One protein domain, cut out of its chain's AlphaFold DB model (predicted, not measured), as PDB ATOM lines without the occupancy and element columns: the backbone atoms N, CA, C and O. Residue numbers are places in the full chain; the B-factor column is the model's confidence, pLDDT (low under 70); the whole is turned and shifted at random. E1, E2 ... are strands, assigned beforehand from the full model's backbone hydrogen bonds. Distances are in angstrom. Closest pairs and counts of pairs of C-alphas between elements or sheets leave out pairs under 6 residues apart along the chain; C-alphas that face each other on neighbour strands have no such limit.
ATOM      1  N   LEU A   4     197.900 169.048 235.134       93.69
ATOM      2  CA  LEU A   4     198.276 168.325 233.920       93.69
ATOM      3  C   LEU A   4     198.414 169.339 232.780       93.69
ATOM      4  O   LEU A   4     197.532 170.172 232.589       93.69
ATOM      5  N   GLU A   5     199.481 169.253 231.991       94.06
ATOM      6  CA  GLU A   5     199.587 169.988 230.728       94.06
ATOM      7  C   GLU A   5     199.392 169.041 229.544       94.06
ATOM      8  O   GLU A   5     199.941 167.940 229.515       94.06
ATOM      9  N   MET A   6     198.645 169.491 228.538       93.69
ATOM     10  CA  MET A   6     198.496 168.800 227.261       93.69
ATOM     11  C   MET A   6     198.606 169.778 226.092       93.69
ATOM     12  O   MET A   6     198.317 170.964 226.228       93.69
ATOM     13  N   ASN A   7     199.002 169.270 224.926       93.56
ATOM     14  CA  ASN A   7     199.008 170.041 223.687       93.56
ATOM     15  C   ASN A   7     197.821 169.631 222.816       93.56
ATOM     16  O   ASN A   7     197.583 168.443 222.596       93.56
ATOM     17  N   VAL A   8     197.106 170.622 222.298       91.56
ATOM     18  CA  VAL A   8     196.072 170.463 221.276       91.56
ATOM     19  C   VAL A   8     196.639 171.057 219.998       91.56
ATOM     20  O   VAL A   8     196.632 172.272 219.816       91.56
ATOM     21  N   SER A   9     197.214 170.209 219.153       90.50
ATOM     22  CA  SER A   9     197.951 170.634 217.961       90.50
ATOM     23  C   SER A   9     197.108 170.536 216.697       90.50
ATOM     24  O   SER A   9     196.238 169.676 216.583       90.50
ATOM     25  N   MET A  10     197.428 171.388 215.720       88.69
ATOM     26  CA  MET A  10     196.822 171.377 214.383       88.69
ATOM     27  C   MET A  10     195.289 171.481 214.390       88.69
ATOM     28  O   MET A  10     194.609 170.923 213.530       88.69
ATOM     29  N   LEU A  11     194.736 172.211 215.355       91.38
ATOM     30  CA  LEU A  11     193.307 172.412 215.459       91.38
ATOM     31  C   LEU A  11     192.852 173.429 214.411       91.38
ATOM     32  O   LEU A  11     193.255 174.594 214.439       91.38
ATOM     33  N   LYS A  12     192.002 172.985 213.485       92.38
ATOM     34  CA  LYS A  12     191.433 173.843 212.448       92.38
ATOM     35  C   LYS A  12     190.545 174.912 213.088       92.38
ATOM     36  O   LYS A  12     189.534 174.601 213.713       92.38
ATOM     37  N   CYS A  13     190.917 176.176 212.925       91.38
ATOM     38  CA  CYS A  13     190.154 177.301 213.438       91.38
ATOM     39  C   CYS A  13     189.005 177.640 212.475       91.38
ATOM     40  O   CYS A  13     189.275 178.027 211.336       91.38
ATOM     41  N   PRO A  14     187.734 177.583 212.916       91.94
ATOM     42  CA  PRO A  14     186.586 177.876 212.054       91.94
ATOM     43  C   PRO A  14     186.476 179.362 211.671       91.94
ATOM     44  O   PRO A  14     185.677 179.720 210.816       91.94
ATOM     45  N   ILE A  15     187.264 180.234 212.310       92.75
ATOM     46  CA  ILE A  15     187.185 181.691 212.144       92.75
ATOM     47  C   ILE A  15     188.157 182.192 211.071       92.75
ATOM     48  O   ILE A  15     187.804 183.043 210.262       92.75
ATOM     49  N   CYS A  16     189.403 181.714 211.082       92.88
ATOM     50  CA  CYS A  16     190.446 182.173 210.157       92.88
ATOM     51  C   CYS A  16     190.895 181.105 209.156       92.88
ATOM     52  O   CYS A  16     191.786 181.381 208.355       92.88
ATOM     53  N   ASP A  17     190.316 179.905 209.230       91.50
ATOM     54  CA  ASP A  17     190.646 178.748 208.400       91.50
ATOM     55  C   ASP A  17     192.121 178.289 208.510       91.50
ATOM     56  O   ASP A  17     192.614 177.510 207.696       91.50
ATOM     57  N   LEU A  18     192.849 178.722 209.543       92.56
ATOM     58  CA  LEU A  18     194.213 178.268 209.834       92.56
ATOM     59  C   LEU A  18     194.214 177.175 210.899       92.56
ATOM     60  O   LEU A  18     193.280 177.049 211.688       92.56
ATOM     61  N   ASN A  19     195.300 176.411 210.949       93.75
ATOM     62  CA  ASN A  19     195.549 175.489 212.046       93.75
ATOM     63  C   ASN A  19     196.228 176.233 213.199       93.75
ATOM     64  O   ASN A  19     197.187 176.979 212.993       93.75
ATOM     65  N   HIS A  20     195.733 176.020 214.411       91.81
ATOM     66  CA  HIS A  20     196.301 176.566 215.634       91.81
ATOM     67  C   HIS A  20     196.712 175.442 216.574       91.81
ATOM     68  O   HIS A  20     196.116 174.364 216.587       91.81
ATOM     69  N   SER A  21     197.744 175.716 217.361       94.12
ATOM     70  CA  SER A  21     198.181 174.840 218.433       94.12
ATOM     71  C   SER A  21     197.988 175.562 219.757       94.12
ATOM     72  O   SER A  21     198.259 176.758 219.878       94.12
ATOM     73  N   TYR A  22     197.524 174.825 220.755       94.44
ATOM     74  CA  TYR A  22     197.316 175.334 222.100       94.44
ATOM     75  C   TYR A  22     197.999 174.432 223.108       94.44
ATOM     76  O   TYR A  22     198.011 173.209 222.958       94.44
ATOM     77  N   LYS A  23     198.506 175.044 224.169       95.38
ATOM     78  CA  LYS A  23     198.815 174.349 225.404       95.38
ATOM     79  C   LYS A  23     197.628 174.528 226.345       95.38
ATOM     80  O   LYS A  23     197.172 175.643 226.588       95.38
ATOM     81  N   VAL A  24     197.120 173.417 226.856       93.44
ATOM     82  CA  VAL A  24     196.000 173.377 227.793       93.44
ATOM     83  C   VAL A  24     196.530 172.869 229.120       93.44
ATOM     84  O   VAL A  24     196.977 171.728 229.230       93.44
ATOM     85  N   LYS A  25     196.489 173.735 230.127       93.81
ATOM     86  CA  LYS A  25     196.778 173.392 231.513       93.81
ATOM     87  C   LYS A  25     195.467 173.079 232.228       93.81
ATOM     88  O   LYS A  25     194.532 173.877 232.181       93.81
ATOM     89  N   VAL A  26     195.418 171.925 232.877       91.50
ATOM     90  CA  VAL A  26     194.253 171.392 233.581       91.50
ATOM     91  C   VAL A  26     194.605 171.246 235.052       91.50
ATOM     92  O   VAL A  26     195.459 170.439 235.406       91.50
ATOM     93  N   GLU A  27     193.959 172.022 235.911       90.69
ATOM     94  CA  GLU A  27     193.968 171.779 237.355       90.69
ATOM     95  C   GLU A  27     192.885 170.729 237.658       90.69
ATOM     96  O   GLU A  27     191.812 170.763 237.046       90.69
ATOM     97  N   TYR A  28     193.155 169.776 238.551       88.56
ATOM     98  CA  TYR A  28     192.212 168.705 238.900       88.56
ATOM     99  C   TYR A  28     192.245 168.361 240.392       88.56
ATOM    100  O   TYR A  28     193.204 168.670 241.101       88.56
ATOM    101  N   SER A  29     191.186 167.720 240.887       86.00
ATOM    102  CA  SER A  29     191.061 167.293 242.285       86.00
ATOM    103  C   SER A  29     190.415 165.913 242.410       86.00
ATOM    104  O   SER A  29     189.733 165.443 241.499       86.00
ATOM    105  N   GLU A  30     190.630 165.254 243.550       81.50
ATOM    106  CA  GLU A  30     189.902 164.045 243.946       81.50
ATOM    107  C   GLU A  30     188.463 164.430 244.335       81.50
ATOM    108  O   GLU A  30     188.150 164.683 245.497       81.50
ATOM    109  N   MET A  31     187.581 164.552 243.346       67.12
ATOM    110  CA  MET A  31     186.154 164.820 243.535       67.12
ATOM    111  C   MET A  31     185.325 163.892 242.645       67.12
ATOM    112  O   MET A  31     185.683 163.624 241.497       67.12
ATOM    113  N   LYS A  32     184.174 163.428 243.153       57.47
ATOM    114  CA  LYS A  32     183.162 162.705 242.362       57.47
ATOM    115  C   LYS A  32     182.366 163.689 241.494       57.47
ATOM    116  O   LYS A  32     181.178 163.873 241.718       57.47
ATOM    117  N   GLY A  33     183.025 164.317 240.521       57.84
ATOM    118  CA  GLY A  33     182.407 165.304 239.632       57.84
ATOM    119  C   GLY A  33     181.890 166.556 240.362       57.84
ATOM    120  O   GLY A  33     181.862 166.603 241.593       57.84
ATOM    121  N   PRO A  34     181.501 167.606 239.627       54.41
ATOM    122  CA  PRO A  34     180.925 168.789 240.242       54.41
ATOM    123  C   PRO A  34     179.542 168.448 240.810       54.41
ATOM    124  O   PRO A  34     178.651 167.996 240.090       54.41
ATOM    125  N   SER A  35     179.334 168.702 242.102       50.41
ATOM    126  CA  SER A  35     177.996 168.990 242.622       50.41
ATOM    127  C   SER A  35     177.463 170.217 241.879       50.41
ATOM    128  O   SER A  35     178.204 171.175 241.697       50.41
ATOM    129  N   SER A  36     176.196 170.211 241.454       51.47
ATOM    130  CA  SER A  36     175.564 171.202 240.554       51.47
ATOM    131  C   SER A  36     175.658 172.683 240.978       51.47
ATOM    132  O   SER A  36     175.173 173.555 240.265       51.47
ATOM    133  N   VAL A  37     176.238 172.958 242.145       48.03
ATOM    134  CA  VAL A  37     176.450 174.275 242.753       48.03
ATOM    135  C   VAL A  37     177.851 174.833 242.431       48.03
ATOM    136  O   VAL A  37     178.015 176.046 242.378       48.03
ATOM    137  N   ASP A  38     178.822 173.969 242.107       49.91
ATOM    138  CA  ASP A  38     180.192 174.305 241.686       49.91
ATOM    139  C   ASP A  38     180.359 174.003 240.190       49.91
ATOM    140  O   ASP A  38     181.153 173.152 239.780       49.91
ATOM    141  N   ALA A  39     179.505 174.628 239.373       46.28
ATOM    142  CA  ALA A  39     179.412 174.348 237.946       46.28
ATOM    143  C   ALA A  39     180.799 174.408 237.268       46.28
ATOM    144  O   ALA A  39     181.596 175.308 237.543       46.28
ATOM    145  N   PRO A  40     181.106 173.448 236.386       54.66
ATOM    146  CA  PRO A  40     182.440 173.307 235.835       54.66
ATOM    147  C   PRO A  40     182.879 174.492 234.964       54.66
ATOM    148  O   PRO A  40     182.076 175.120 234.282       54.66
ATOM    149  N   ILE A  41     184.197 174.720 234.901       61.88
ATOM    150  CA  ILE A  41     184.886 175.728 234.059       61.88
ATOM    151  C   ILE A  41     184.883 175.324 232.560       61.88
ATOM    152  O   ILE A  41     185.726 175.735 231.769       61.88
ATOM    153  N   TYR A  42     183.947 174.472 232.150       66.75
ATOM    154  CA  TYR A  42     183.806 173.956 230.792       66.75
ATOM    155  C   TYR A  42     182.324 173.938 230.405       66.75
ATOM    156  O   TYR A  42     181.455 173.724 231.248       66.75
ATOM    157  N   TYR A  43     182.028 174.170 229.127       65.81
ATOM    158  CA  TYR A  43     180.652 174.335 228.646       65.81
ATOM    159  C   TYR A  43     179.871 173.030 228.691       65.81
ATOM    160  O   TYR A  43     178.694 173.026 229.040       65.81
ATOM    161  N   ASN A  44     180.530 171.929 228.326       78.75
ATOM    162  CA  ASN A  44     179.925 170.611 228.216       78.75
ATOM    163  C   ASN A  44     180.933 169.517 228.591       78.75
ATOM    164  O   ASN A  44     182.126 169.635 228.301       78.75
ATOM    165  N   THR A  45     180.439 168.433 229.195       83.88
ATOM    166  CA  THR A  45     181.142 167.142 229.247       83.88
ATOM    167  C   THR A  45     180.430 166.178 228.321       83.88
ATOM    168  O   THR A  45     179.208 166.044 228.385       83.88
ATOM    169  N   PHE A  46     181.197 165.462 227.512       83.94
ATOM    170  CA  PHE A  46     180.695 164.364 226.702       83.94
ATOM    171  C   PHE A  46     181.417 163.081 227.081       83.94
ATOM    172  O   PHE A  46     182.576 163.108 227.488       83.94
ATOM    173  N   VAL A  47     180.742 161.953 226.900       84.94
ATOM    174  CA  VAL A  47     181.374 160.636 226.959       84.94
ATOM    175  C   VAL A  47     181.615 160.188 225.526       84.94
ATOM    176  O   VAL A  47     180.684 160.167 224.722       84.94
ATOM    177  N   THR A  48     182.857 159.851 225.196       86.81
ATOM    178  CA  THR A  48     183.222 159.295 223.890       86.81
ATOM    179  C   THR A  48     183.908 157.947 224.055       86.81
ATOM    180  O   THR A  48     184.435 157.623 225.118       86.81
ATOM    181  N   GLU A  49     183.891 157.144 223.000       89.25
ATOM    182  CA  GLU A  49     184.547 155.846 222.969       89.25
ATOM    183  C   GLU A  49     185.939 155.989 222.362       89.25
ATOM    184  O   GLU A  49     186.107 156.416 221.219       89.25
ATOM    185  N   LYS A  50     186.958 155.607 223.130       83.75
ATOM    186  CA  LYS A  50     188.349 155.616 222.694       83.75
ATOM    187  C   LYS A  50     188.890 154.198 222.695       83.75
ATOM    188  O   LYS A  50     188.765 153.466 223.677       83.75
ATOM    189  N   LYS A  51     189.531 153.808 221.595       85.38
ATOM    190  CA  LYS A  51     190.272 152.548 221.536       85.38
ATOM    191  C   LYS A  51     191.609 152.726 222.257       85.38
ATOM    192  O   LYS A  51     192.457 153.494 221.810       85.38
ATOM    193  N   VAL A  52     191.786 152.024 223.370       78.00
ATOM    194  CA  VAL A  52     193.030 151.979 224.145       78.00
ATOM    195  C   VAL A  52     193.523 150.533 224.125       78.00
ATOM    196  O   VAL A  52     192.924 149.652 224.743       78.00
ATOM    197  N   ALA A  53     194.596 150.288 223.365       82.81
ATOM    198  CA  ALA A  53     195.050 148.945 222.991       82.81
ATOM    199  C   ALA A  53     193.912 148.120 222.343       82.81
ATOM    200  O   ALA A  53     193.314 148.563 221.359       82.81
ATOM    201  N   ASP A  54     193.590 146.949 222.894       87.69
ATOM    202  CA  ASP A  54     192.556 146.042 222.373       87.69
ATOM    203  C   ASP A  54     191.161 146.286 222.968       87.69
ATOM    204  O   ASP A  54     190.228 145.532 222.698       87.69
ATOM    205  N   LYS A  55     190.996 147.331 223.789       83.19
ATOM    206  CA  LYS A  55     189.735 147.636 224.472       83.19
ATOM    207  C   LYS A  55     189.165 148.970 224.009       83.19
ATOM    208  O   LYS A  55     189.890 149.947 223.830       83.19
ATOM    209  N   VAL A  56     187.847 149.011 223.851       86.88
ATOM    210  CA  VAL A  56     187.094 150.260 223.725       86.88
ATOM    211  C   VAL A  56     186.722 150.699 225.134       86.88
ATOM    212  O   VAL A  56     186.106 149.937 225.878       86.88
ATOM    213  N   VAL A  57     187.154 151.895 225.522       84.81
ATOM    214  CA  VAL A  57     186.850 152.489 226.825       84.81
ATOM    215  C   VAL A  57     186.086 153.788 226.630       84.81
ATOM    216  O   VAL A  57     186.347 154.541 225.693       84.81
ATOM    217  N   GLN A  58     185.141 154.049 227.526       84.62
ATOM    218  CA  GLN A  58     184.463 155.336 227.598       84.62
ATOM    219  C   GLN A  58     185.362 156.336 228.324       84.62
ATOM    220  O   GLN A  58     185.846 156.055 229.422       84.62
ATOM    221  N   VAL A  59     185.595 157.491 227.707       85.06
ATOM    222  CA  VAL A  59     186.386 158.589 228.270       85.06
ATOM    223  C   VAL A  59     185.572 159.874 228.265       85.06
ATOM    224  O   VAL A  59     184.756 160.105 227.370       85.06
ATOM    225  N   ASN A  60     185.788 160.705 229.281       85.88
ATOM    226  CA  ASN A  60     185.171 162.021 229.357       85.88
ATOM    227  C   ASN A  60     185.994 163.015 228.544       85.88
ATOM    228  O   ASN A  60     187.197 163.148 228.758       85.88
ATOM    229  N   VAL A  61     185.327 163.740 227.655       90.06
ATOM    230  CA  VAL A  61     185.904 164.867 226.925       90.06
ATOM    231  C   VAL A  61     185.174 166.149 227.287       90.06
ATOM    232  O   VAL A  61     183.990 166.139 227.626       90.06
ATOM    233  N   PHE A  62     185.895 167.261 227.230       90.12
ATOM    234  CA  PHE A  62     185.453 168.542 227.765       90.12
ATOM    235  C   PHE A  62     185.462 169.601 226.670       90.12
ATOM    236  O   PHE A  62     186.444 169.733 225.941       90.12
ATOM    237  N   GLU A  63     184.372 170.356 226.563       90.88
ATOM    238  CA  GLU A  63     184.284 171.522 225.686       90.88
ATOM    239  C   GLU A  63     184.741 172.776 226.426       90.88
ATOM    240  O   GLU A  63     184.102 173.199 227.391       90.88
ATOM    241  N   ILE A  64     185.831 173.381 225.965       90.75
ATOM    242  CA  ILE A  64     186.458 174.543 226.604       90.75
ATOM    243  C   ILE A  64     186.647 175.688 225.609       90.75
ATOM    244  O   ILE A  64     186.661 175.468 224.395       90.75
ATOM    245  N   ASP A  65     186.823 176.907 226.121       89.81
ATOM    246  CA  ASP A  65     187.186 178.057 225.293       89.81
ATOM    247  C   ASP A  65     188.654 178.006 224.872       89.81
ATOM    248  O   ASP A  65     189.563 177.858 225.689       89.81
ATOM    249  N   ALA A  66     188.878 178.228 223.585       90.81
ATOM    250  CA  ALA A  66     190.137 178.680 223.021       90.81
ATOM    251  C   ALA A  66     189.902 180.003 222.281       90.81
ATOM    252  O   ALA A  66     188.814 180.577 222.315       90.81
ATOM    253  N   PHE A  67     190.922 180.510 221.594       91.75
ATOM    254  CA  PHE A  67     190.826 181.765 220.853       91.75
ATOM    255  C   PHE A  67     191.569 181.682 219.529       91.75
ATOM    256  O   PHE A  67     192.660 181.121 219.437       91.75
ATOM    257  N   CYS A  68     190.980 182.242 218.478       92.44
ATOM    258  CA  CYS A  68     191.634 182.380 217.187       92.44
ATOM    259  C   CYS A  68     192.876 183.261 217.352       92.44
ATOM    260  O   CYS A  68     192.751 184.436 217.691       92.44
ATOM    261  N   LEU A  69     194.068 182.728 217.070       88.56
ATOM    262  CA  LEU A  69     195.326 183.456 217.288       88.56
ATOM    263  C   LEU A  69     195.455 184.689 216.382       88.56
ATOM    264  O   LEU A  69     196.137 185.646 216.727       88.56
ATOM    265  N   LYS A  70     194.785 184.671 215.222       90.56
ATOM    266  CA  LYS A  70     194.802 185.771 214.249       90.56
ATOM    267  C   LYS A  70     193.837 186.902 214.608       90.56
ATOM    268  O   LYS A  70     194.184 188.065 214.452       90.56
ATOM    269  N   ASN A  71     192.621 186.553 215.031       90.81
ATOM    270  CA  ASN A  71     191.524 187.513 215.196       90.81
ATOM    271  C   ASN A  71     191.189 187.806 216.669       90.81
ATOM    272  O   ASN A  71     190.377 188.683 216.935       90.81
ATOM    273  N   GLY A  72     191.750 187.054 217.623       88.56
ATOM    274  CA  GLY A  72     191.451 187.179 219.055       88.56
ATOM    275  C   GLY A  72     190.036 186.743 219.452       88.56
ATOM    276  O   GLY A  72     189.623 186.967 220.584       88.56
ATOM    277  N   ILE A  73     189.277 186.136 218.534       90.81
ATOM    278  CA  ILE A  73     187.878 185.753 218.761       90.81
ATOM    279  C   ILE A  73     187.829 184.376 219.438       90.81
ATOM    280  O   ILE A  73     188.474 183.447 218.934       90.81
ATOM    281  N   PRO A  74     187.077 184.215 220.543       90.12
ATOM    282  CA  PRO A  74     186.942 182.932 221.213       90.12
ATOM    283  C   PRO A  74     186.171 181.922 220.360       90.12
ATOM    284  O   PRO A  74     185.273 182.277 219.596       90.12
ATOM    285  N   PHE A  75     186.516 180.648 220.499       90.12
ATOM    286  CA  PHE A  75     185.766 179.533 219.933       90.12
ATOM    287  C   PHE A  75     185.973 178.280 220.781       90.12
ATOM    288  O   PHE A  75     186.925 178.196 221.554       90.12
ATOM    289  N   ARG A  76     185.086 177.300 220.628       90.88
ATOM    290  CA  ARG A  76     185.096 176.100 221.464       90.88
ATOM    291  C   ARG A  76     185.944 174.992 220.865       90.88
ATOM    292  O   ARG A  76     185.931 174.775 219.652       90.88
ATOM    293  N   ILE A  77     186.648 174.281 221.736       91.62
ATOM    294  CA  ILE A  77     187.462 173.117 221.394       91.62
ATOM    295  C   ILE A  77     187.120 171.955 222.319       91.62
ATOM    296  O   ILE A  77     186.706 172.167 223.457       91.62
ATOM    297  N   ILE A  78     187.319 170.731 221.835       91.44
ATOM    298  CA  ILE A  78     187.144 169.517 222.632       91.44
ATOM    299  C   ILE A  78     188.512 169.023 223.096       91.44
ATOM    300  O   ILE A  78     189.432 168.900 222.285       91.44
ATOM    301  N   VAL A  79     188.638 168.718 224.386       91.38
ATOM    302  CA  VAL A  79     189.860 168.167 224.983       91.38
ATOM    303  C   VAL A  79     189.590 166.870 225.741       91.38
ATOM    304  O   VAL A  79     188.558 166.717 226.389       91.38
ATOM    305  N   ASP A  80     190.547 165.946 225.667       90.88
ATOM    306  CA  ASP A  80     190.562 164.647 226.354       90.88
ATOM    307  C   ASP A  80     191.794 164.585 227.282       90.88
ATOM    308  O   ASP A  80     192.845 164.068 226.881       90.88
ATOM    309  N   PRO A  81     191.740 165.206 228.475       88.94
ATOM    310  CA  PRO A  81     192.837 165.153 229.425       88.94
ATOM    311  C   PRO A  81     192.892 163.771 230.086       88.94
ATOM    312  O   PRO A  81     191.930 163.312 230.702       88.94
ATOM    313  N   VAL A  82     194.055 163.121 230.016       88.62
ATOM    314  CA  VAL A  82     194.294 161.829 230.676       88.62
ATOM    315  C   VAL A  82     194.554 162.067 232.164       88.62
ATOM    316  O   VAL A  82     195.695 162.217 232.597       88.62
ATOM    317  N   LEU A  83     193.476 162.152 232.940       86.44
ATOM    318  CA  LEU A  83     193.531 162.393 234.380       86.44
ATOM    319  C   LEU A  83     193.615 161.078 235.180       86.44
ATOM    320  O   LEU A  83     193.111 160.047 234.725       86.44
ATOM    321  N   PRO A  84     194.217 161.091 236.386       86.50
ATOM    322  CA  PRO A  84     194.191 159.940 237.284       86.50
ATOM    323  C   PRO A  84     192.760 159.491 237.616       86.50
ATOM    324  O   PRO A  84     191.840 160.307 237.731       86.50
ATOM    325  N   ALA A  85     192.562 158.186 237.807       83.38
ATOM    326  CA  ALA A  85     191.253 157.636 238.150       83.38
ATOM    327  C   ALA A  85     190.706 158.249 239.453       83.38
ATOM    328  O   ALA A  85     191.440 158.414 240.423       83.38
ATOM    329  N   GLY A  86     189.408 158.569 239.477       81.06
ATOM    330  CA  GLY A  86     188.762 159.195 240.639       81.06
ATOM    331  C   GLY A  86     189.011 160.700 240.780       81.06
ATOM    332  O   GLY A  86     188.584 161.281 241.776       81.06
ATOM    333  N   THR A  87     189.661 161.332 239.798       85.19
ATOM    334  CA  THR A  87     189.838 162.788 239.752       85.19
ATOM    335  C   THR A  87     188.930 163.449 238.718       85.19
ATOM    336  O   THR A  87     188.430 162.797 237.798       85.19
ATOM    337  N   TRP A  88     188.713 164.755 238.876       85.50
ATOM    338  CA  TRP A  88     187.916 165.569 237.963       85.50
ATOM    339  C   TRP A  88     188.601 166.913 237.685       85.50
ATOM    340  O   TRP A  88     189.211 167.472 238.603       85.50
ATOM    341  N   PRO A  89     188.524 167.456 236.454       87.44
ATOM    342  CA  PRO A  89     189.094 168.763 236.169       87.44
ATOM    343  C   PRO A  89     188.327 169.863 236.902       87.44
ATOM    344  O   PRO A  89     187.097 169.915 236.875       87.44
ATOM    345  N   THR A  90     189.070 170.770 237.522       84.75
ATOM    346  CA  THR A  90     188.540 171.929 238.240       84.75
ATOM    347  C   THR A  90     188.747 173.218 237.464       84.75
ATOM    348  O   THR A  90     187.929 174.121 237.597       84.75
ATOM    349  N   LYS A  91     189.795 173.321 236.632       86.88
ATOM    350  CA  LYS A  91     190.073 174.518 235.828       86.88
ATOM    351  C   LYS A  91     190.861 174.213 234.567       86.88
ATOM    352  O   LYS A  91     191.805 173.432 234.594       86.88
ATOM    353  N   PHE A  92     190.512 174.911 233.490       89.69
ATOM    354  CA  PHE A  92     191.236 174.893 232.225       89.69
ATOM    355  C   PHE A  92     191.868 176.259 231.969       89.69
ATOM    356  O   PHE A  92     191.225 177.293 232.123       89.69
ATOM    357  N   THR A  93     193.140 176.269 231.586       91.12
ATOM    358  CA  THR A  93     193.844 177.463 231.109       91.12
ATOM    359  C   THR A  93     194.438 177.160 229.745       91.12
ATOM    360  O   THR A  93     195.271 176.263 229.614       91.12
ATOM    361  N   VAL A  94     193.998 177.900 228.731       91.69
ATOM    362  CA  VAL A  94     194.418 177.713 227.340       91.69
ATOM    363  C   VAL A  94     195.378 178.828 226.949       91.69
ATOM    364  O   VAL A  94     195.063 180.009 227.083       91.69
ATOM    365  N   THR A  95     196.551 178.454 226.456       92.62
ATOM    366  CA  THR A  95     197.563 179.374 225.930       92.62
ATOM    367  C   THR A  95     197.967 178.961 224.521       92.62
ATOM    368  O   THR A  95     197.857 177.796 224.139       92.62
ATOM    369  N   SER A  96     198.403 179.920 223.706       87.62
ATOM    370  CA  SER A  96     198.917 179.629 222.368       87.62
ATOM    371  C   SER A  96     200.202 178.811 222.468       87.62
ATOM    372  O   SER A  96     201.117 179.201 223.195       87.62
ATOM    373  N   ALA A  97     200.287 177.718 221.716       82.00
ATOM    374  CA  ALA A  97     201.536 177.005 221.491       82.00
ATOM    375  C   ALA A  97     202.118 177.456 220.146       82.00
ATOM    376  O   ALA A  97     201.428 177.404 219.125       82.00
TER     377      ALA A  97
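Overview. This is residues 4 to 97 of the 98 residues of an uncharacterized protein of Thermoplasmatales archaeon I-plasma (UniProt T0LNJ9). Two antiparallel sheets, E1-E2-E6 and E3-E4-E5, sit partly face to face, and the far end of the E3-E4 hairpin, residues 50 to 57, sticks out as an arm. The 94 printed residues, with six strands named E1 to E6 along the chain and no named helix, are all strand in class. The whole is compact, radius of gyration of the C-alphas 14.2 A, yet flat, spanning 38 by 38 by 19 A.

Along the chain. Find C-alpha 4 at (198.276, 168.325, 233.920), where E1, residues 4 to 12, begins. E2 is 19 to 29, 31.6 A; E6, 88 to 96, ends at (198.917, 179.629, 222.368). E3 is 44 to 52, E4 55 to 67, 34.3 A, and E5 74 to 79.

Arrangement. In the strongly twisted first sheet, look for N 6 and O 24, 2.9 A, and N 25 and O 93, 2.9 A. E3 E4 E5 form a meander, each strand the antiparallel neighbour of the one before: see N 48 and O 59, 2.9 A, and N 64 and O 77, 2.9 A. Between sheets, the closest C-alphas of E4 and E6 are Ala 66 and Val 94, 6.2 A.

Size, cuts and confidence. The printed part has no cut. The link from E2 to E3 is long; its residues 31 to 43 have pLDDT under 70.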